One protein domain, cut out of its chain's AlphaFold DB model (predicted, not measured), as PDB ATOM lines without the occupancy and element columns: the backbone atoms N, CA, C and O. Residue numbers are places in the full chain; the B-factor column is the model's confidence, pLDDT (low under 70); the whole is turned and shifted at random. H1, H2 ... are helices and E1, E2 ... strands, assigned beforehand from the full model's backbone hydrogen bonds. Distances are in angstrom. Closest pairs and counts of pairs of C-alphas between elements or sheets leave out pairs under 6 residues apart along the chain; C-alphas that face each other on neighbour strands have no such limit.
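This is residues 6 to 153 of the 154 residues of an uncharacterized protein of Providencia vermicola (UniProt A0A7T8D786). One strongly twisted sheet of seven strands makes the middle of the domain, with H3 and H5 packed over one face and H1 and H2 over the other. H6 packs on H2, on the side away from the sheet, and the short H4 sits between E3 and E4 along the chain, beside the strands. The printed part has 148 residues, with six named helices and seven named strands in the order E1 H1 H2 E2 H3 E3 H4 E4 H5 E5 E6 E7 H6. The sheet is antiparallel throughout, in the order E1 E4 E3 E5 E6 E7 E2, and the class is mixed, helices and strands. The whole is compact, with a radius of gyration of the C-alphas of 14.6 A and spans of 38 by 31 by 28 A.

E1, residues 6 to 9, begins at C-alpha 6, (-38.237, -20.318, 104.152). H1 is residues 10 to 21, 13.3 A long, and H2 residues 25 to 33, 14.9 A. E2 is residues 39 to 44, H3 residues 53 to 60, E3 residues 69 to 74, H4 residues 75 to 79 and E4 residues 82 to 87. H5, residues 88 to 102, is the longest helix, 19.5 A. E5 is residues 111 to 115, E6 residues 120 to 124 and E7 residues 129 to 134. H6, residues 141 to 151, 15.6 A, ends at C-alpha 151, (-25.377, -43.703, 100.474).

E5, E6 and E7 form a meander, each strand the antiparallel neighbour of the one before; N 113 and O 122 are 2.8 A apart, N 123 and O 131 2.8 A. At the edges, N 8 of E1 and O 83 of E4 are 2.9 A apart, N 40 of E2 and O 132 of E7 2.8 A. E4, H5, E5 is a split strand-helix-strand unit, two strands running the same way with E3 between them, its crossover right-handed. The sheet and the helices on its two faces make three layers; H5 has a height over the sheet of 8.7 A, H1 8.6 A. H3 touches H5 at Asp 53 and Leu 95, C-alphas 6.8 A apart, at a shallow tilt of 31 degrees, opposite ways. H2 touches H1, closest C-alphas Ile 25 and Asn 14, 6.2 A, and H6, Phe 33 and Gly 143, 5.0 A. Every O i to N i+4 pair is within hydrogen-bond range in H3, H4 and H6, but 4 of 8 in H1, 7 of 11 in H5 and 0 of 5 in H2, where 5 of 6 O i to N i+3 pairs are.

The C-alphas farthest apart, of Ser 100 and Glu 141, are 41.4 A apart. The printed part has no cut and no long link. Mean pLDDT of the printed part is 92.6; residue 153 alone is under 70.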
ATOM      1  N   LYS A   6     -37.530 -19.185 103.541       94.69
ATOM      2  CA  LYS A   6     -38.237 -20.318 104.152       94.69
ATOM      3  C   LYS A   6     -37.260 -21.476 104.351       94.69
ATOM      4  O   LYS A   6     -36.578 -21.849 103.398       94.69
ATOM      5  N   GLU A   7     -37.237 -22.080 105.532       95.12
ATOM      6  CA  GLU A   7     -36.491 -23.322 105.767       95.12
ATOM      7  C   GLU A   7     -37.179 -24.523 105.100       95.12
ATOM      8  O   GLU A   7     -38.406 -24.665 105.134       95.12
ATOM      9  N   ILE A   8     -36.386 -25.388 104.470       94.44
ATOM     10  CA  ILE A   8     -36.844 -26.628 103.838       94.44
ATOM     11  C   ILE A   8     -35.911 -27.757 104.262       94.44
ATOM     12  O   ILE A   8     -34.694 -27.671 104.095       94.44
ATOM     13  N   THR A   9     -36.478 -28.838 104.787       94.94
ATOM     14  CA  THR A   9     -35.693 -30.008 105.202       94.94
ATOM     15  C   THR A   9     -35.154 -30.775 103.997       94.94
ATOM     16  O   THR A   9     -35.730 -30.745 102.909       94.94
ATOM     17  N   PHE A  10     -34.067 -31.527 104.175       93.62
ATOM     18  CA  PHE A  10     -33.520 -32.355 103.092       93.62
ATOM     19  C   PHE A  10     -34.512 -33.401 102.579       93.62
ATOM     20  O   PHE A  10     -34.515 -33.692 101.384       93.62
ATOM     21  N   ASP A  11     -35.373 -33.938 103.441       90.81
ATOM     22  CA  ASP A  11     -36.390 -34.913 103.043       90.81
ATOM     23  C   ASP A  11     -37.431 -34.298 102.100       90.81
ATOM     24  O   ASP A  11     -37.752 -34.878 101.059       90.81
ATOM     25  N   GLU A  12     -37.921 -33.097 102.416       91.06
ATOM     26  CA  GLU A  12     -38.819 -32.341 101.536       91.06
ATOM     27  C   GLU A  12     -38.113 -31.978 100.227       91.06
ATOM     28  O   GLU A  12     -38.627 -32.224  99.134       91.06
ATOM     29  N   LEU A  13     -36.892 -31.464 100.345       89.75
ATOM     30  CA  LEU A  13     -36.121 -30.939  99.232       89.75
ATOM     31  C   LEU A  13     -35.683 -32.023  98.246       89.75
ATOM     32  O   LEU A  13     -35.660 -31.796  97.039       89.75
ATOM     33  N   ASN A  14     -35.380 -33.227  98.731       90.44
ATOM     34  CA  ASN A  14     -35.026 -34.363  97.886       90.44
ATOM     35  C   ASN A  14     -36.179 -34.775  96.964       90.44
ATOM     36  O   ASN A  14     -35.918 -35.177  95.832       90.44
ATOM     37  N   ASN A  15     -37.441 -34.634  97.385       83.81
ATOM     38  CA  ASN A  15     -38.580 -34.913  96.506       83.81
ATOM     39  C   ASN A  15     -38.656 -33.919  95.338       83.81
ATOM     40  O   ASN A  15     -38.986 -34.306  94.217       83.81
ATOM     41  N   GLU A  16     -38.316 -32.653  95.587       81.94
ATOM     42  CA  GLU A  16     -38.348 -31.589  94.579       81.94
ATOM     43  C   GLU A  16     -37.111 -31.599  93.669       81.94
ATOM     44  O   GLU A  16     -37.216 -31.396  92.457       81.94
ATOM     45  N   LEU A  17     -35.931 -31.857  94.238       82.25
ATOM     46  CA  LEU A  17     -34.654 -31.715  93.544       82.25
ATOM     47  C   LEU A  17     -34.169 -32.974  92.840       82.25
ATOM     48  O   LEU A  17     -33.348 -32.850  91.931       82.25
ATOM     49  N   LEU A  18     -34.665 -34.164  93.180       84.00
ATOM     50  CA  LEU A  18     -34.229 -35.402  92.527       84.00
ATOM     51  C   LEU A  18     -34.309 -35.361  90.986       84.00
ATOM     52  O   LEU A  18     -33.304 -35.695  90.348       84.00
ATOM     53  N   PRO A  19     -35.404 -34.888  90.350       82.31
ATOM     54  CA  PRO A  19     -35.452 -34.756  88.891       82.31
ATOM     55  C   PRO A  19     -34.626 -33.580  88.338       82.31
ATOM     56  O   PRO A  19     -34.395 -33.513  87.131       82.31
ATOM     57  N   VAL A  20     -34.203 -32.641  89.188       86.50
ATOM     58  CA  VAL A  20     -33.484 -31.419  88.797       86.50
ATOM     59  C   VAL A  20     -31.977 -31.641  88.861       86.50
ATOM     60  O   VAL A  20     -31.289 -31.426  87.871       86.50
ATOM     61  N   ILE A  21     -31.472 -32.106  90.003       86.75
ATOM     62  CA  ILE A  21     -30.046 -32.325  90.275       86.75
ATOM     63  C   ILE A  21     -29.556 -33.649  89.676       86.75
ATOM     64  O   ILE A  21     -28.374 -33.769  89.361       86.75
ATOM     65  N   GLY A  22     -30.450 -34.625  89.472       85.12
ATOM     66  CA  GLY A  22     -30.097 -35.978  89.020       85.12
ATOM     67  C   GLY A  22     -29.728 -36.931  90.164       85.12
ATOM     68  O   GLY A  22     -29.193 -38.014  89.931       85.12
ATOM     69  N   GLY A  23     -30.009 -36.539  91.407       86.62
ATOM     70  CA  GLY A  23     -29.725 -37.299  92.616       86.62
ATOM     71  C   GLY A  23     -30.335 -36.636  93.845       86.62
ATOM     72  O   GLY A  23     -31.065 -35.657  93.726       86.62
ATOM     73  N   THR A  24     -30.032 -37.167  95.027       90.38
ATOM     74  CA  THR A  24     -30.375 -36.473  96.273       90.38
ATOM     75  C   THR A  24     -29.407 -35.315  96.491       90.38
ATOM     76  O   THR A  24     -28.356 -35.248  95.851       90.38
ATOM     77  N   ILE A  25     -29.743 -34.404  97.391       90.44
ATOM     78  CA  ILE A  25     -28.975 -33.190  97.648       90.44
ATOM     79  C   ILE A  25     -27.537 -33.464  98.099       90.44
ATOM     80  O   ILE A  25     -26.641 -32.677  97.813       90.44
ATOM     81  N   GLU A  26     -27.265 -34.631  98.690       91.25
ATOM     82  CA  GLU A  26     -25.907 -35.072  99.025       91.25
ATOM     83  C   GLU A  26     -25.007 -35.251  97.797       91.25
ATOM     84  O   GLU A  26     -23.784 -35.253  97.937       91.25
ATOM     85  N   LEU A  27     -25.578 -35.373  96.592       91.44
ATOM     86  CA  LEU A  27     -24.816 -35.359  95.344       91.44
ATOM     87  C   LEU A  27     -24.010 -34.060  95.197       91.44
ATOM     88  O   LEU A  27     -22.929 -34.079  94.605       91.44
ATOM     89  N   LEU A  28     -24.493 -32.953  95.769       91.00
ATOM     90  CA  LEU A  28     -23.843 -31.650  95.673       91.00
ATOM     91  C   LEU A  28     -22.457 -31.616  96.334       91.00
ATOM     92  O   LEU A  28     -21.575 -30.929  95.834       91.00
ATOM     93  N   ASN A  29     -22.192 -32.463  97.335       89.56
ATOM     94  CA  ASN A  29     -20.847 -32.628  97.916       89.56
ATOM     95  C   ASN A  29     -19.813 -33.195  96.931       89.56
ATOM     96  O   ASN A  29     -18.618 -33.262  97.224       89.56
ATOM     97  N   PHE A  30     -20.262 -33.659  95.766       90.62
ATOM     98  CA  PHE A  30     -19.424 -34.280  94.752       90.62
ATOM     99  C   PHE A  30     -19.334 -33.449  93.469       90.62
ATOM    100  O   PHE A  30     -18.744 -33.932  92.506       90.62
ATOM    101  N   VAL A  31     -19.821 -32.200  93.438       89.88
ATOM    102  CA  VAL A  31     -19.781 -31.336  92.232       89.88
ATOM    103  C   VAL A  31     -18.364 -31.075  91.714       89.88
ATOM    104  O   VAL A  31     -18.175 -30.877  90.514       89.88
ATOM    105  N   GLY A  32     -17.341 -31.188  92.568       85.94
ATOM    106  CA  GLY A  32     -15.930 -31.178  92.156       85.94
ATOM    107  C   GLY A  32     -15.509 -32.360  91.263       85.94
ATOM    108  O   GLY A  32     -14.442 -32.327  90.657       85.94
ATOM    109  N   PHE A  33     -16.340 -33.402  91.151       89.56
ATOM    110  CA  PHE A  33     -16.171 -34.541  90.241       89.56
ATOM    111  C   PHE A  33     -17.077 -34.450  89.002       89.56
ATOM    112  O   PHE A  33     -17.299 -35.466  88.342       89.56
ATOM    113  N   SER A  34     -17.618 -33.271  88.688       89.81
ATOM    114  CA  SER A  34     -18.468 -33.094  87.508       89.81
ATOM    115  C   SER A  34     -17.706 -33.345  86.202       89.81
ATOM    116  O   SER A  34     -16.507 -33.066  86.097       89.81
ATOM    117  N   GLU A  35     -18.406 -33.854  85.189       90.69
ATOM    118  CA  GLU A  35     -17.891 -33.940  83.821       90.69
ATOM    119  C   GLU A  35     -17.496 -32.542  83.305       90.69
ATOM    120  O   GLU A  35     -18.121 -31.532  83.639       90.69
ATOM    121  N   LYS A  36     -16.414 -32.463  82.516       82.31
ATOM    122  CA  LYS A  36     -15.772 -31.188  82.129       82.31
ATOM    123  C   LYS A  36     -16.675 -30.237  81.336       82.31
ATOM    124  O   LYS A  36     -16.391 -29.047  81.278       82.31
ATOM    125  N   ASP A  37     -17.700 -30.761  80.685       85.50
ATOM    126  CA  ASP A  37     -18.669 -30.036  79.865       85.50
ATOM    127  C   ASP A  37     -19.904 -29.574  80.654       85.50
ATOM    128  O   ASP A  37     -20.720 -28.830  80.117       85.50
ATOM    129  N   CYS A  38     -20.024 -29.959  81.928       87.12
ATOM    130  CA  CYS A  38     -21.179 -29.642  82.770       87.12
ATOM    131  C   CYS A  38     -20.989 -28.388  83.639       87.12
ATOM    132  O   CYS A  38     -21.882 -28.047  84.416       87.12
ATOM    133  N   PHE A  39     -19.843 -27.702  83.543       94.12
ATOM    134  CA  PHE A  39     -19.574 -26.508  84.341       94.12
ATOM    135  C   PHE A  39     -18.659 -25.493  83.661       94.12
ATOM    136  O   PHE A  39     -17.894 -25.796  82.744       94.12
ATOM    137  N   LYS A  40     -18.710 -24.260  84.163       94.94
ATOM    138  CA  LYS A  40     -17.854 -23.154  83.745       94.94
ATOM    139  C   LYS A  40     -17.374 -22.372  84.961       94.94
ATOM    140  O   LYS A  40     -18.177 -21.872  85.744       94.94
ATOM    141  N   ILE A  41     -16.059 -22.191  85.064       95.75
ATOM    142  CA  ILE A  41     -15.471 -21.231  86.004       95.75
ATOM    143  C   ILE A  41     -15.732 -19.826  85.454       95.75
ATOM    144  O   ILE A  41     -15.335 -19.502  84.333       95.75
ATOM    145  N   ILE A  42     -16.433 -19.007  86.229       96.81
ATOM    146  CA  ILE A  42     -16.797 -17.640  85.860       96.81
ATOM    147  C   ILE A  42     -15.672 -16.677  86.217       96.81
ATOM    148  O   ILE A  42     -15.256 -15.879  85.378       96.81
ATOM    149  N   LYS A  43     -15.191 -16.742  87.461       96.12
ATOM    150  CA  LYS A  43     -14.102 -15.903  87.967       96.12
ATOM    151  C   LYS A  43     -13.538 -16.443  89.274       96.12
ATOM    152  O   LYS A  43     -14.131 -17.325  89.889       96.12
ATOM    153  N   LYS A  44     -12.431 -15.846  89.704       96.62
ATOM    154  CA  LYS A  44     -11.882 -15.969  91.052       96.62
ATOM    155  C   LYS A  44     -11.986 -14.617  91.761       96.62
ATOM    156  O   LYS A  44     -11.728 -13.586  91.139       96.62
ATOM    157  N   VAL A  45     -12.391 -14.622  93.025       94.81
ATOM    158  CA  VAL A  45     -12.430 -13.442  93.894       94.81
ATOM    159  C   VAL A  45     -11.255 -13.546  94.861       94.81
ATOM    160  O   VAL A  45     -11.290 -14.324  95.806       94.81
ATOM    161  N   ASP A  46     -10.188 -12.791  94.609       93.31
ATOM    162  CA  ASP A  46      -9.026 -12.786  95.501       93.31
ATOM    163  C   ASP A  46      -9.315 -12.002  96.794       93.31
ATOM    164  O   ASP A  46     -10.025 -10.988  96.781       93.31
ATOM    165  N   GLY A  47      -8.747 -12.474  97.912       93.62
ATOM    166  CA  GLY A  47      -8.931 -11.884  99.245       93.62
ATOM    167  C   GLY A  47     -10.387 -11.882  99.705       93.62
ATOM    168  O   GLY A  47     -10.824 -10.932 100.365       93.62
ATOM    169  N   TRP A  48     -11.156 -12.894  99.298       94.56
ATOM    170  CA  TRP A  48     -12.578 -13.000  99.599       94.56
ATOM    171  C   TRP A  48     -12.841 -13.108 101.103       94.56
ATOM    172  O   TRP A  48     -13.828 -12.559 101.576       94.56
ATOM    173  N   GLU A  49     -11.904 -13.682 101.857       93.69
ATOM    174  CA  GLU A  49     -11.971 -13.863 103.311       93.69
ATOM    175  C   GLU A  49     -12.004 -12.527 104.075       93.69
ATOM    176  O   GLU A  49     -12.394 -12.470 105.236       93.69
ATOM    177  N   SER A  50     -11.571 -11.438 103.431       94.31
ATOM    178  CA  SER A  50     -11.586 -10.085 104.007       94.31
ATOM    179  C   SER A  50     -12.831  -9.268 103.640       94.31
ATOM    180  O   SER A  50     -12.943  -8.110 104.045       94.31
ATOM    181  N   LYS A  51     -13.742  -9.833 102.841       95.31
ATOM    182  CA  LYS A  51     -14.944  -9.157 102.342       95.31
ATOM    183  C   LYS A  51     -16.152  -9.508 103.203       95.31
ATOM    184  O   LYS A  51     -16.230 -10.592 103.765       95.31
ATOM    185  N   THR A  52     -17.115  -8.594 103.272       95.75
ATOM    186  CA  THR A  52     -18.409  -8.892 103.897       95.75
ATOM    187  C   THR A  52     -19.266  -9.768 102.980       95.75
ATOM    188  O   THR A  52     -19.070  -9.768 101.762       95.75
ATOM    189  N   ASP A  53     -20.272 -10.451 103.536       96.38
ATOM    190  CA  ASP A  53     -21.214 -11.251 102.740       96.38
ATOM    191  C   ASP A  53     -21.908 -10.418 101.648       96.38
ATOM    192  O   ASP A  53     -22.124 -10.879 100.528       96.38
ATOM    193  N   ILE A  54     -22.206  -9.148 101.944       96.31
ATOM    194  CA  ILE A  54     -22.809  -8.217 100.986       96.31
ATOM    195  C   ILE A  54     -21.834  -7.849  99.867       96.31
ATOM    196  O   ILE A  54     -22.232  -7.846  98.700       96.31
ATOM    197  N   ASP A  55     -20.564  -7.588 100.186       96.19
ATOM    198  CA  ASP A  55     -19.542  -7.311  99.170       96.19
ATOM    199  C   ASP A  55     -19.326  -8.520  98.252       96.19
ATOM    200  O   ASP A  55     -19.162  -8.364  97.037       96.19
ATOM    201  N   LEU A  56     -19.345  -9.732  98.818       97.06
ATOM    202  CA  LEU A  56     -19.242 -10.979  98.061       97.06
ATOM    203  C   LEU A  56     -20.454 -11.173  97.157       97.06
ATOM    204  O   LEU A  56     -20.274 -11.409  95.963       97.06
ATOM    205  N   LEU A  57     -21.672 -10.982  97.668       96.56
ATOM    206  CA  LEU A  57     -22.897 -11.067  96.873       96.56
ATOM    207  C   LEU A  57     -22.905 -10.059  95.715       96.56
ATOM    208  O   LEU A  57     -23.216 -10.431  94.582       96.56
ATOM    209  N   MET A  58     -22.536  -8.799  95.976       94.38
ATOM    210  CA  MET A  58     -22.409  -7.763  94.942       94.38
ATOM    211  C   MET A  58     -21.336  -8.104  93.911       94.38
ATOM    212  O   MET A  58     -21.461  -7.736  92.748       94.38
ATOM    213  N   GLY A  59     -20.280  -8.796  94.335       93.50
ATOM    214  CA  GLY A  59     -19.293  -9.364  93.439       93.50
ATOM    215  C   GLY A  59     -19.889 -10.488  92.602       93.50
ATOM    216  O   GLY A  59     -19.692 -10.499  91.397       93.50
ATOM    217  N   ILE A  60     -20.592 -11.443  93.199       95.19
ATOM    218  CA  ILE A  60     -21.106 -12.641  92.524       95.19
ATOM    219  C   ILE A  60     -22.185 -12.297  91.491       95.19
ATOM    220  O   ILE A  60     -22.145 -12.859  90.397       95.19
ATOM    221  N   GLU A  61     -23.081 -11.360  91.811       94.69
ATOM    222  CA  GLU A  61     -24.235 -10.959  90.988       94.69
ATOM    223  C   GLU A  61     -25.098 -12.171  90.567       94.69
ATOM    224  O   GLU A  61     -25.196 -12.473  89.368       94.69
ATOM    225  N   PRO A  62     -25.703 -12.920  91.520       94.75
ATOM    226  CA  PRO A  62     -26.451 -14.142  91.212       94.75
ATOM    227  C   PRO A  62     -27.587 -13.934  90.199       94.75
ATOM    228  O   PRO A  62     -27.904 -14.847  89.439       94.75
ATOM    229  N   GLU A  63     -28.149 -12.726  90.121       94.56
ATOM    230  CA  GLU A  63     -29.167 -12.317  89.148       94.56
ATOM    231  C   GLU A  63     -28.737 -12.448  87.681       94.56
ATOM    232  O   GLU A  63     -29.587 -12.516  86.794       94.56
ATOM    233  N   LYS A  64     -27.430 -12.532  87.400       95.12
ATOM    234  CA  LYS A  64     -26.918 -12.795  86.046       95.12
ATOM    235  C   LYS A  64     -27.029 -14.262  85.632       95.12
ATOM    236  O   LYS A  64     -26.904 -14.566  84.446       95.12
ATOM    237  N   TYR A  65     -27.216 -15.167  86.591       94.62
ATOM    238  CA  TYR A  65     -27.099 -16.614  86.393       94.62
ATOM    239  C   TYR A  65     -28.336 -17.388  86.844       94.62
ATOM    240  O   TYR A  65     -28.582 -18.487  86.346       94.62
ATOM    241  N   LEU A  66     -29.090 -16.840  87.793       95.44
ATOM    242  CA  LEU A  66     -30.203 -17.483  88.484       95.44
ATOM    243  C   LEU A  66     -31.512 -16.730  88.228       95.44
ATOM    244  O   LEU A  66     -31.511 -15.582  87.790       95.44
ATOM    245  N   SER A  67     -32.642 -17.384  88.496       91.94
ATOM    246  CA  SER A  67     -33.974 -16.797  88.313       91.94
ATOM    247  C   SER A  67     -34.956 -17.244  89.395       91.94
ATOM    248  O   SER A  67     -34.904 -18.404  89.804       91.94
ATOM    249  N   ASN A  68     -35.895 -16.358  89.748       91.62
ATOM    250  CA  ASN A  68     -36.997 -16.581  90.694       91.62
ATOM    251  C   ASN A  68     -36.527 -17.017  92.085       91.62
ATOM    252  O   ASN A  68     -35.693 -16.344  92.678       91.62
ATOM    253  N   ASP A  69     -37.083 -18.099  92.615       93.44
ATOM    254  CA  ASP A  69     -36.696 -18.622  93.910       93.44
ATOM    255  C   ASP A  69     -35.427 -19.457  93.758       93.44
ATOM    256  O   ASP A  69     -35.274 -20.259  92.826       93.44
ATOM    257  N   VAL A  70     -34.499 -19.230  94.677       95.62
ATOM    258  CA  VAL A  70     -33.223 -19.920  94.753       95.62
ATOM    259  C   VAL A  70     -33.149 -20.667  96.069       95.62
ATOM    260  O   VAL A  70     -33.448 -20.125  97.131       95.62
ATOM    261  N   ILE A  71     -32.748 -21.926  95.991       96.06
ATOM    262  CA  ILE A  71     -32.370 -22.694  97.169       96.06
ATOM    263  C   ILE A  71     -30.921 -22.357  97.468       96.06
ATOM    264  O   ILE A  71     -30.078 -22.422  96.570       96.06
ATOM    265  N   VAL A  72     -30.635 -22.005  98.713       96.44
ATOM    266  CA  VAL A  72     -29.284 -21.724  99.177       96.44
ATOM    267  C   VAL A  72     -28.833 -22.736 100.216       96.44
ATOM    268  O   VAL A  72     -29.615 -23.196 101.052       96.44
ATOM    269  N   LEU A  73     -27.557 -23.086 100.126       95.56
ATOM    270  CA  LEU A  73     -26.873 -24.027 100.996       95.56
ATOM    271  C   LEU A  73     -25.463 -23.525 101.272       95.56
ATOM    272  O   LEU A  73     -24.792 -23.031 100.369       95.56
ATOM    273  N   ASN A  74     -25.008 -23.733 102.494       95.75
ATOM    274  CA  ASN A  74     -23.605 -23.689 102.869       95.75
ATOM    275  C   ASN A  74     -23.304 -24.884 103.784       95.75
ATOM    276  O   ASN A  74     -24.187 -25.713 104.035       95.75
ATOM    277  N   ASP A  75     -22.071 -24.980 104.264       92.38
ATOM    278  CA  ASP A  75     -21.618 -26.116 105.065       92.38
ATOM    279  C   ASP A  75     -22.455 -26.327 106.341       92.38
ATOM    280  O   ASP A  75     -22.814 -27.467 106.649       92.38
ATOM    281  N   MET A  76     -22.822 -25.249 107.045       94.56
ATOM    282  CA  MET A  76     -23.652 -25.317 108.254       94.56
ATOM    283  C   MET A  76     -25.053 -25.849 107.942       94.56
ATOM    284  O   MET A  76     -25.463 -26.867 108.502       94.56
ATOM    285  N   LEU A  77     -25.741 -25.237 106.971       95.12
ATOM    286  CA  LEU A  77     -27.086 -25.651 106.550       95.12
ATOM    287  C   LEU A  77     -27.091 -27.125 106.110       95.12
ATOM    288  O   LEU A  77     -27.975 -27.911 106.460       95.12
ATOM    289  N   PHE A  78     -26.044 -27.531 105.386       93.50
ATOM    290  CA  PHE A  78     -25.893 -28.906 104.931       93.50
ATOM    291  C   PHE A  78     -25.711 -29.896 106.087       93.50
ATOM    292  O   PHE A  78     -26.277 -30.998 106.058       93.50
ATOM    293  N   TYR A  79     -24.905 -29.534 107.087       91.94
ATOM    294  CA  TYR A  79     -24.685 -30.353 108.275       91.94
ATOM    295  C   TYR A  79     -25.978 -30.528 109.079       91.94
ATOM    296  O   TYR A  79     -26.316 -31.658 109.443       91.94
ATOM    297  N   ASP A  80     -26.744 -29.449 109.237       94.25
ATOM    298  CA  ASP A  80     -28.010 -29.436 109.973       94.25
ATOM    299  C   ASP A  80     -29.208 -29.977 109.168       94.25
ATOM    300  O   ASP A  80     -30.322 -30.068 109.684       94.25
ATOM    301  N   LYS A  81     -28.980 -30.432 107.928       94.31
ATOM    302  CA  LYS A  81     -29.968 -31.120 107.071       94.31
ATOM    303  C   LYS A  81     -31.157 -30.260 106.645       94.31
ATOM    304  O   LYS A  81     -32.253 -30.787 106.411       94.31
ATOM    305  N   PHE A  82     -30.930 -28.968 106.440       95.19
ATOM    306  CA  PHE A  82     -31.913 -28.078 105.829       95.19
ATOM    307  C   PHE A  82     -31.274 -27.146 104.796       95.19
ATOM    308  O   PHE A  82     -30.060 -27.010 104.694       95.19
ATOM    309  N   ALA A  83     -32.108 -26.544 103.963       95.69
ATOM    310  CA  ALA A  83     -31.726 -25.498 103.030       95.69
ATOM    311  C   ALA A  83     -32.699 -24.332 103.169       95.69
ATOM    312  O   ALA A  83     -33.786 -24.481 103.733       95.69
ATOM    313  N   LEU A  84     -32.334 -23.184 102.606       96.31
ATOM    314  CA  LEU A  84     -33.182 -21.999 102.650       96.31
ATOM    315  C   LEU A  84     -33.682 -21.678 101.249       96.31
ATOM    316  O   LEU A  84     -32.901 -21.571 100.306       96.31
ATOM    317  N   LEU A  85     -34.992 -21.523 101.102       96.00
ATOM    318  CA  LEU A  85     -35.613 -21.025  99.883       96.00
ATOM    319  C   LEU A  85     -35.742 -19.511  99.980       96.00
ATOM    320  O   LEU A  85     -36.441 -18.992 100.850       96.00
ATOM    321  N   VAL A  86     -35.082 -18.808  99.067       96.56
ATOM    322  CA  VAL A  86     -35.004 -17.349  99.053       96.56
ATOM    323  C   VAL A  86     -35.490 -16.841  97.705       96.56
ATOM    324  O   VAL A  86     -35.061 -17.322  96.659       96.56
ATOM    325  N   GLN A  87     -36.351 -15.826  97.700       95.56
ATOM    326  CA  GLN A  87     -36.668 -15.127  96.452       95.56
ATOM    327  C   GLN A  87     -35.426 -14.346  96.019       95.56
ATOM    328  O   GLN A  87     -34.894 -13.562  96.805       95.56
ATOM    329  N   LEU A  88     -34.961 -14.513  94.782       95.06
ATOM    330  CA  LEU A  88     -33.713 -13.895  94.317       95.06
ATOM    331  C   LEU A  88     -33.700 -12.369  94.489       95.06
ATOM    332  O   LEU A  88     -32.674 -11.798  94.846       95.06
ATOM    333  N   GLU A  89     -34.844 -11.702  94.326       94.69
ATOM    334  CA  GLU A  89     -34.981 -10.258  94.570       94.69
ATOM    335  C   GLU A  89     -34.767  -9.852  96.043       94.69
ATOM    336  O   GLU A  89     -34.389  -8.715  96.327       94.69
ATOM    337  N   LYS A  90     -34.957 -10.785  96.983       95.19
ATOM    338  CA  LYS A  90     -34.772 -10.596  98.429       95.19
ATOM    339  C   LYS A  90     -33.412 -11.065  98.935       95.19
ATOM    340  O   LYS A  90     -33.130 -10.853 100.111       95.19
ATOM    341  N   ILE A  91     -32.544 -11.631  98.090       95.50
ATOM    342  CA  ILE A  91     -31.277 -12.245  98.527       95.50
ATOM    343  C   ILE A  91     -30.387 -11.282  99.330       95.50
ATOM    344  O   ILE A  91     -29.742 -11.682 100.291       95.50
ATOM    345  N   LYS A  92     -30.404  -9.985  98.995       94.88
ATOM    346  CA  LYS A  92     -29.675  -8.952  99.750       94.88
ATOM    347  C   LYS A  92     -30.222  -8.767 101.163       94.88
ATOM    348  O   LYS A  92     -29.443  -8.657 102.097       94.88
ATOM    349  N   VAL A  93     -31.548  -8.716 101.307       94.62
ATOM    350  CA  VAL A  93     -32.213  -8.577 102.613       94.62
ATOM    351  C   VAL A  93     -31.971  -9.831 103.447       94.62
ATOM    352  O   VAL A  93     -31.568  -9.724 104.595       94.62
ATOM    353  N   PHE A  94     -32.112 -11.003 102.827       95.62
ATOM    354  CA  PHE A  94     -31.778 -12.286 103.434       95.62
ATOM    355  C   PHE A  94     -30.355 -12.310 104.017       95.62
ATOM    356  O   PHE A  94     -30.193 -12.629 105.190       95.62
ATOM    357  N   LEU A  95     -29.332 -11.903 103.255       95.19
ATOM    358  CA  LEU A  95     -27.950 -11.897 103.756       95.19
ATOM    359  C   LEU A  95     -27.705 -10.913 104.902       95.19
ATOM    360  O   LEU A  95     -26.875 -11.189 105.762       95.19
ATOM    361  N   LEU A  96     -28.395  -9.768 104.917       93.31
ATOM    362  CA  LEU A  96     -28.276  -8.808 106.019       93.31
ATOM    363  C   LEU A  96     -28.788  -9.392 107.338       93.31
ATOM    364  O   LEU A  96     -28.217  -9.109 108.390       93.31
ATOM    365  N   ASP A  97     -29.834 -10.214 107.267       93.50
ATOM    366  CA  ASP A  97     -30.455 -10.823 108.440       93.50
ATOM    367  C   ASP A  97     -29.763 -12.147 108.837       93.50
ATOM    368  O   ASP A  97     -29.754 -12.499 110.017       93.50
ATOM    369  N   TYR A  98     -29.105 -12.832 107.891       95.19
ATOM    370  CA  TYR A  98     -28.528 -14.172 108.068       95.19
ATOM    371  C   TYR A  98     -27.631 -14.310 109.306       95.19
ATOM    372  O   TYR A  98     -27.853 -15.187 110.137       95.19
ATOM    373  N   PHE A  99     -26.648 -13.420 109.486       93.00
ATOM    374  CA  PHE A  99     -25.733 -13.504 110.633       93.00
ATOM    375  C   PHE A  99     -26.466 -13.353 111.975       93.00
ATOM    376  O   PHE A  99     -26.078 -13.946 112.982       93.00
ATOM    377  N   SER A 100     -27.527 -12.542 112.014       92.56
ATOM    378  CA  SER A 100     -28.291 -12.328 113.244       92.56
ATOM    379  C   SER A 100     -29.068 -13.573 113.673       92.56
ATOM    380  O   SER A 100     -29.245 -13.788 114.871       92.56
ATOM    381  N   GLU A 101     -29.474 -14.389 112.704       93.31
ATOM    382  CA  GLU A 101     -30.294 -15.583 112.892       93.31
ATOM    383  C   GLU A 101     -29.451 -16.845 113.098       93.31
ATOM    384  O   GLU A 101     -29.718 -17.623 114.010       93.31
ATOM    385  N   TYR A 102     -28.393 -17.001 112.304       93.38
ATOM    386  CA  TYR A 102     -27.570 -18.212 112.273       93.38
ATOM    387  C   TYR A 102     -26.210 -18.056 112.968       93.38
ATOM    388  O   TYR A 102     -25.492 -19.035 113.141       93.38
ATOM    389  N   HIS A 103     -25.849 -16.841 113.400       92.56
ATOM    390  CA  HIS A 103     -24.597 -16.531 114.110       92.56
ATOM    391  C   HIS A 103     -23.310 -16.922 113.361       92.56
ATOM    392  O   HIS A 103     -22.253 -17.091 113.973       92.56
ATOM    393  N   GLU A 104     -23.385 -17.002 112.033       93.12
ATOM    394  CA  GLU A 104     -22.283 -17.354 111.142       93.12
ATOM    395  C   GLU A 104     -22.339 -16.507 109.864       93.12
ATOM    396  O   GLU A 104     -23.410 -16.060 109.445       93.12
ATOM    397  N   SER A 105     -21.181 -16.243 109.254       94.19
ATOM    398  CA  SER A 105     -21.118 -15.616 107.932       94.19
ATOM    399  C   SER A 105     -21.685 -16.562 106.880       94.19
ATOM    400  O   SER A 105     -21.373 -17.750 106.873       94.19
ATOM    401  N   PHE A 106     -22.495 -16.038 105.963       96.31
ATOM    402  CA  PHE A 106     -23.120 -16.859 104.932       96.31
ATOM    403  C   PHE A 106     -22.081 -17.447 103.973       96.31
ATOM    404  O   PHE A 106     -22.146 -18.633 103.647       96.31
ATOM    405  N   PHE A 107     -21.107 -16.630 103.557       95.56
ATOM    406  CA  PHE A 107     -19.949 -17.071 102.789       95.56
ATOM    407  C   PHE A 107     -18.830 -17.531 103.721       95.56
ATOM    408  O   PHE A 107     -17.798 -16.877 103.849       95.56
ATOM    409  N   ASN A 108     -19.036 -18.678 104.364       90.75
ATOM    410  CA  ASN A 108     -18.009 -19.394 105.110       90.75
ATOM    411  C   ASN A 108     -17.857 -20.810 104.537       90.75
ATOM    412  O   ASN A 108     -18.696 -21.672 104.778       90.75
ATOM    413  N   GLY A 109     -16.810 -21.034 103.743       89.00
ATOM    414  CA  GLY A 109     -16.619 -22.294 103.019       89.00
ATOM    415  C   GLY A 109     -17.344 -22.320 101.673       89.00
ATOM    416  O   GLY A 109     -17.354 -21.324 100.944       89.00
ATOM    417  N   ASP A 110     -17.905 -23.475 101.317       93.94
ATOM    418  CA  ASP A 110     -18.627 -23.639 100.057       93.94
ATOM    419  C   ASP A 110     -20.073 -23.140 100.191       93.94
ATOM    420  O   ASP A 110     -20.817 -23.541 101.082       93.94
ATOM    421  N   VAL A 111     -20.493 -22.292  99.254       96.81
ATOM    422  CA  VAL A 111     -21.863 -21.785  99.149       96.81
ATOM    423  C   VAL A 111     -22.447 -22.166  97.804       96.81
ATOM    424  O   VAL A 111     -21.847 -21.937  96.751       96.81
ATOM    425  N   LEU A 112     -23.656 -22.709  97.833       96.81
ATOM    426  CA  LEU A 112     -24.401 -23.159  96.672       96.81
ATOM    427  C   LEU A 112     -25.703 -22.373  96.555       96.81
ATOM    428  O   LEU A 112     -26.455 -22.239  97.517       96.81
ATOM    429  N   PHE A 113     -25.994 -21.920  95.343       96.88
ATOM    430  CA  PHE A 113     -27.279 -21.354  94.960       96.88
ATOM    431  C   PHE A 113     -27.852 -22.184  93.817       96.88
ATOM    432  O   PHE A 113     -27.213 -22.351  92.777       96.88
ATOM    433  N   ILE A 114     -29.066 -22.689  93.980       95.56
ATOM    434  CA  ILE A 114     -29.713 -23.585  93.025       95.56
ATOM    435  C   ILE A 114     -30.987 -22.913  92.545       95.56
ATOM    436  O   ILE A 114     -31.877 -22.621  93.340       95.56
ATOM    437  N   SER A 115     -31.107 -22.707  91.239       94.81
ATOM    438  CA  SER A 115     -32.370 -22.302  90.628       94.81
ATOM    439  C   SER A 115     -32.965 -23.493  89.884       94.81
ATOM    440  O   SER A 115     -32.420 -23.986  88.893       94.81
ATOM    441  N   ILE A 116     -34.107 -23.969  90.385       90.56
ATOM    442  CA  ILE A 116     -34.832 -25.104  89.802       90.56
ATOM    443  C   ILE A 116     -35.333 -24.757  88.398       90.56
ATOM    444  O   ILE A 116     -35.236 -25.572  87.481       90.56
ATOM    445  N   LEU A 117     -35.851 -23.535  88.223       90.69
ATOM    446  CA  LEU A 117     -36.502 -23.129  86.981       90.69
ATOM    447  C   LEU A 117     -35.529 -23.095  85.801       90.69
ATOM    448  O   LEU A 117     -35.841 -23.620  84.734       90.69
ATOM    449  N   ASN A 118     -34.359 -22.477  85.981       91.38
ATOM    450  CA  ASN A 118     -33.366 -22.366  84.914       91.38
ATOM    451  C   ASN A 118     -32.353 -23.522  84.905       91.38
ATOM    452  O   ASN A 118     -31.490 -23.557  84.028       91.38
ATOM    453  N   LYS A 119     -32.483 -24.466  85.850       93.12
ATOM    454  CA  LYS A 119     -31.629 -25.649  86.006       93.12
ATOM    455  C   LYS A 119     -30.146 -25.291  86.089       93.12
ATOM    456  O   LYS A 119     -29.308 -25.898  85.423       93.12
ATOM    457  N   LYS A 120     -29.824 -24.299  86.918       95.12
ATOM    458  CA  LYS A 120     -28.449 -23.881  87.201       95.12
ATOM    459  C   LYS A 120     -28.121 -24.043  88.674       95.12
ATOM    460  O   LYS A 120     -28.939 -23.749  89.545       95.12
ATOM    461  N   LEU A 121     -26.884 -24.448  88.925       95.81
ATOM    462  CA  LEU A 121     -26.241 -24.376  90.229       95.81
ATOM    463  C   LEU A 121     -25.080 -23.385  90.121       95.81
ATOM    464  O   LEU A 121     -24.224 -23.524  89.252       95.81
ATOM    465  N   LEU A 122     -25.048 -22.394  91.000       97.25
ATOM    466  CA  LEU A 122     -23.942 -21.461  91.152       97.25
ATOM    467  C   LEU A 122     -23.230 -21.789  92.465       97.25
ATOM    468  O   LEU A 122     -23.848 -21.743  93.523       97.25
ATOM    469  N   GLN A 123     -21.949 -22.127  92.391       97.25
ATOM    470  CA  GLN A 123     -21.098 -22.393  93.544       97.25
ATOM    471  C   GLN A 123     -20.106 -21.249  93.719       97.25
ATOM    472  O   GLN A 123     -19.398 -20.890  92.776       97.25
ATOM    473  N   PHE A 124     -20.020 -20.726  94.934       97.19
ATOM    474  CA  PHE A 124     -18.854 -19.998  95.408       97.19
ATOM    475  C   PHE A 124     -18.089 -20.928  96.349       97.19
ATOM    476  O   PHE A 124     -18.629 -21.306  97.382       97.19
ATOM    477  N   ASN A 125     -16.898 -21.378  95.959       94.81
ATOM    478  CA  ASN A 125     -16.148 -22.347  96.761       94.81
ATOM    479  C   ASN A 125     -15.169 -21.671  97.735       94.81
ATOM    480  O   ASN A 125     -14.818 -20.501  97.571       94.81
ATOM    481  N   HIS A 126     -14.666 -22.442  98.693       93.56
ATOM    482  CA  HIS A 126     -13.694 -22.013  99.705       93.56
ATOM    483  C   HIS A 126     -12.357 -21.486  99.146       93.56
ATOM    484  O   HIS A 126     -11.609 -20.820  99.855       93.56
ATOM    485  N   ASP A 127     -12.046 -21.740  97.873       94.50
ATOM    486  CA  ASP A 127     -10.875 -21.182  97.181       94.50
ATOM    487  C   ASP A 127     -11.174 -19.822  96.499       94.50
ATOM    488  O   ASP A 127     -10.327 -19.258  95.795       94.50
ATOM    489  N   GLY A 128     -12.394 -19.298  96.665       95.25
ATOM    490  CA  GLY A 128     -12.864 -18.036  96.093       95.25
ATOM    491  C   GLY A 128     -13.281 -18.117  94.622       95.25
ATOM    492  O   GLY A 128     -13.406 -17.081  93.958       95.25
ATOM    493  N   TYR A 129     -13.465 -19.317  94.063       96.69
ATOM    494  CA  TYR A 129     -13.947 -19.484  92.692       96.69
ATOM    495  C   TYR A 129     -15.465 -19.417  92.625       96.69
ATOM    496  O   TYR A 129     -16.175 -20.095  93.365       96.69
ATOM    497  N   LEU A 130     -15.950 -18.661  91.643       97.50
ATOM    498  CA  LEU A 130     -17.336 -18.686  91.208       97.50
ATOM    499  C   LEU A 130     -17.470 -19.642  90.022       97.50
ATOM    500  O   LEU A 130     -16.888 -19.402  88.958       97.50
ATOM    501  N   ILE A 131     -18.247 -20.703  90.194       97.12
ATOM    502  CA  ILE A 131     -18.440 -21.768  89.211       97.12
ATOM    503  C   ILE A 131     -19.936 -21.924  88.956       97.12
ATOM    504  O   ILE A 131     -20.725 -21.964  89.893       97.12
ATOM    505  N   ILE A 132     -20.338 -22.009  87.690       96.81
ATOM    506  CA  ILE A 132     -21.716 -22.332  87.315       96.81
ATOM    507  C   ILE A 132     -21.775 -23.729  86.707       96.81
ATOM    508  O   ILE A 132     -20.939 -24.076  85.874       96.81
ATOM    509  N   TYR A 133     -22.783 -24.496  87.095       95.75
ATOM    510  CA  TYR A 133     -23.062 -25.838  86.615       95.75
ATOM    511  C   TYR A 133     -24.417 -25.877  85.910       95.75
ATOM    512  O   TYR A 133     -25.380 -25.224  86.330       95.75
ATOM    513  N   ASP A 134     -24.487 -26.672  84.848       94.12
ATOM    514  CA  ASP A 134     -25.740 -27.114  84.246       94.12
ATOM    515  C   ASP A 134     -26.314 -28.290  85.048       94.12
ATOM    516  O   ASP A 134     -25.593 -29.234  85.372       94.12
ATOM    517  N   LEU A 135     -27.608 -28.235  85.374       92.94
ATOM    518  CA  LEU A 135     -28.319 -29.321  86.049       92.94
ATOM    519  C   LEU A 135     -29.096 -30.184  85.030       92.94
ATOM    520  O   LEU A 135     -29.713 -29.637  84.109       92.94
ATOM    521  N   PRO A 136     -29.129 -31.524  85.183       93.50
ATOM    522  CA  PRO A 136     -28.587 -32.306  86.297       93.50
ATOM    523  C   PRO A 136     -27.060 -32.440  86.263       93.50
ATOM    524  O   PRO A 136     -26.452 -32.481  85.193       93.50
ATOM    525  N   ILE A 137     -26.456 -32.572  87.444       91.38
ATOM    526  CA  ILE A 137     -25.016 -32.789  87.578       91.38
ATOM    527  C   ILE A 137     -24.679 -34.200  87.101       91.38
ATOM    528  O   ILE A 137     -25.227 -35.190  87.592       91.38
ATOM    529  N   LYS A 138     -23.716 -34.299  86.187       90.19
ATOM    530  CA  LYS A 138     -23.123 -35.575  85.780       90.19
ATOM    531  C   LYS A 138     -21.757 -35.717  86.418       90.19
ATOM    532  O   LYS A 138     -20.874 -34.893  86.192       90.19
ATOM    533  N   LEU A 139     -21.595 -36.755  87.229       91.75
ATOM    534  CA  LEU A 139     -20.324 -37.083  87.859       91.75
ATOM    535  C   LEU A 139     -19.521 -38.016  86.954       91.75
ATOM    536  O   LEU A 139     -20.075 -38.960  86.396       91.75
ATOM    537  N   ILE A 140     -18.204 -37.824  86.899       93.31
ATOM    538  CA  ILE A 140     -17.300 -38.850  86.364       93.31
ATOM    539  C   ILE A 140     -17.387 -40.124  87.221       93.31
ATOM    540  O   ILE A 140     -17.735 -40.056  88.402       93.31
ATOM    541  N   GLU A 141     -16.972 -41.270  86.675       93.56
ATOM    542  CA  GLU A 141     -17.021 -42.588  87.339       93.56
ATOM    543  C   GLU A 141     -16.509 -42.556  88.791       93.56
ATOM    544  O   GLU A 141     -17.209 -42.947  89.722       93.56
ATOM    545  N   LYS A 142     -15.333 -41.955  89.021       93.38
ATOM    546  CA  LYS A 142     -14.756 -41.799  90.368       93.38
ATOM    547  C   LYS A 142     -15.656 -41.011  91.331       93.38
ATOM    548  O   LYS A 142     -15.664 -41.295  92.529       93.38
ATOM    549  N   GLY A 143     -16.339 -39.979  90.840       92.12
ATOM    550  CA  GLY A 143     -17.281 -39.183  91.624       92.12
ATOM    551  C   GLY A 143     -18.540 -39.975  91.947       92.12
ATOM    552  O   GLY A 143     -18.953 -40.025  93.106       92.12
ATOM    553  N   PHE A 144     -19.086 -40.659  90.941       91.12
ATOM    554  CA  PHE A 144     -20.253 -41.522  91.088       91.12
ATOM    555  C   PHE A 144     -20.016 -42.637  92.117       91.12
ATOM    556  O   PHE A 144     -20.818 -42.807  93.032       91.12
ATOM    557  N   ASP A 145     -18.866 -43.313  92.064       92.38
ATOM    558  CA  ASP A 145     -18.485 -44.347  93.033       92.38
ATOM    559  C   ASP A 145     -18.452 -43.835  94.475       92.38
ATOM    560  O   ASP A 145     -18.873 -44.523  95.411       92.38
ATOM    561  N   LYS A 146     -17.916 -42.626  94.680       92.31
ATOM    562  CA  LYS A 146     -17.860 -42.000  96.006       92.31
ATOM    563  C   LYS A 146     -19.253 -41.642  96.509       92.31
ATOM    564  O   LYS A 146     -19.559 -41.930  97.666       92.31
ATOM    565  N   TYR A 147     -20.078 -41.060  95.644       91.12
ATOM    566  CA  TYR A 147     -21.460 -40.728  95.961       91.12
ATOM    567  C   TYR A 147     -22.251 -41.985  96.346       91.12
ATOM    568  O   TYR A 147     -22.832 -42.030  97.431       91.12
ATOM    569  N   MET A 148     -22.174 -43.054  95.548       89.81
ATOM    570  CA  MET A 148     -22.846 -44.319  95.859       89.81
ATOM    571  C   MET A 148     -22.365 -44.910  97.188       89.81
ATOM    572  O   MET A 148     -23.184 -45.264  98.030       89.81
ATOM    573  N   LYS A 149     -21.051 -44.938  97.455       90.00
ATOM    574  CA  LYS A 149     -20.516 -45.412  98.749       90.00
ATOM    575  C   LYS A 149     -21.006 -44.594  99.942       90.00
ATOM    576  O   LYS A 149     -21.173 -45.163 101.017       90.00
ATOM    577  N   SER A 150     -21.227 -43.289  99.769       86.38
ATOM    578  CA  SER A 150     -21.752 -42.430 100.835       86.38
ATOM    579  C   SER A 150     -23.193 -42.783 101.209       86.38
ATOM    580  O   SER A 150     -23.537 -42.719 102.383       86.38
ATOM    581  N   LYS A 151     -23.993 -43.263 100.247       79.44
ATOM    582  CA  LYS A 151     -25.377 -43.703 100.474       79.44
ATOM    583  C   LYS A 151     -25.512 -45.041 101.196       79.44
ATOM    584  O   LYS A 151     -26.527 -45.275 101.840       79.44
ATOM    585  N   TYR A 152     -24.516 -45.919 101.080       70.31
ATOM    586  CA  TYR A 152     -24.547 -47.261 101.679       70.31
ATOM    587  C   TYR A 152     -23.789 -47.374 103.006       70.31
ATOM    588  O   TYR A 152     -23.732 -48.461 103.575       70.31
ATOM    589  N   LYS A 153     -23.206 -46.281 103.512       56.28
ATOM    590  CA  LYS A 153     -22.748 -46.213 104.904       56.28
ATOM    591  C   LYS A 153     -23.955 -45.923 105.803       56.28
ATOM    592  O   LYS A 153     -24.159 -44.782 106.205       56.28
TER     593      LYS A 153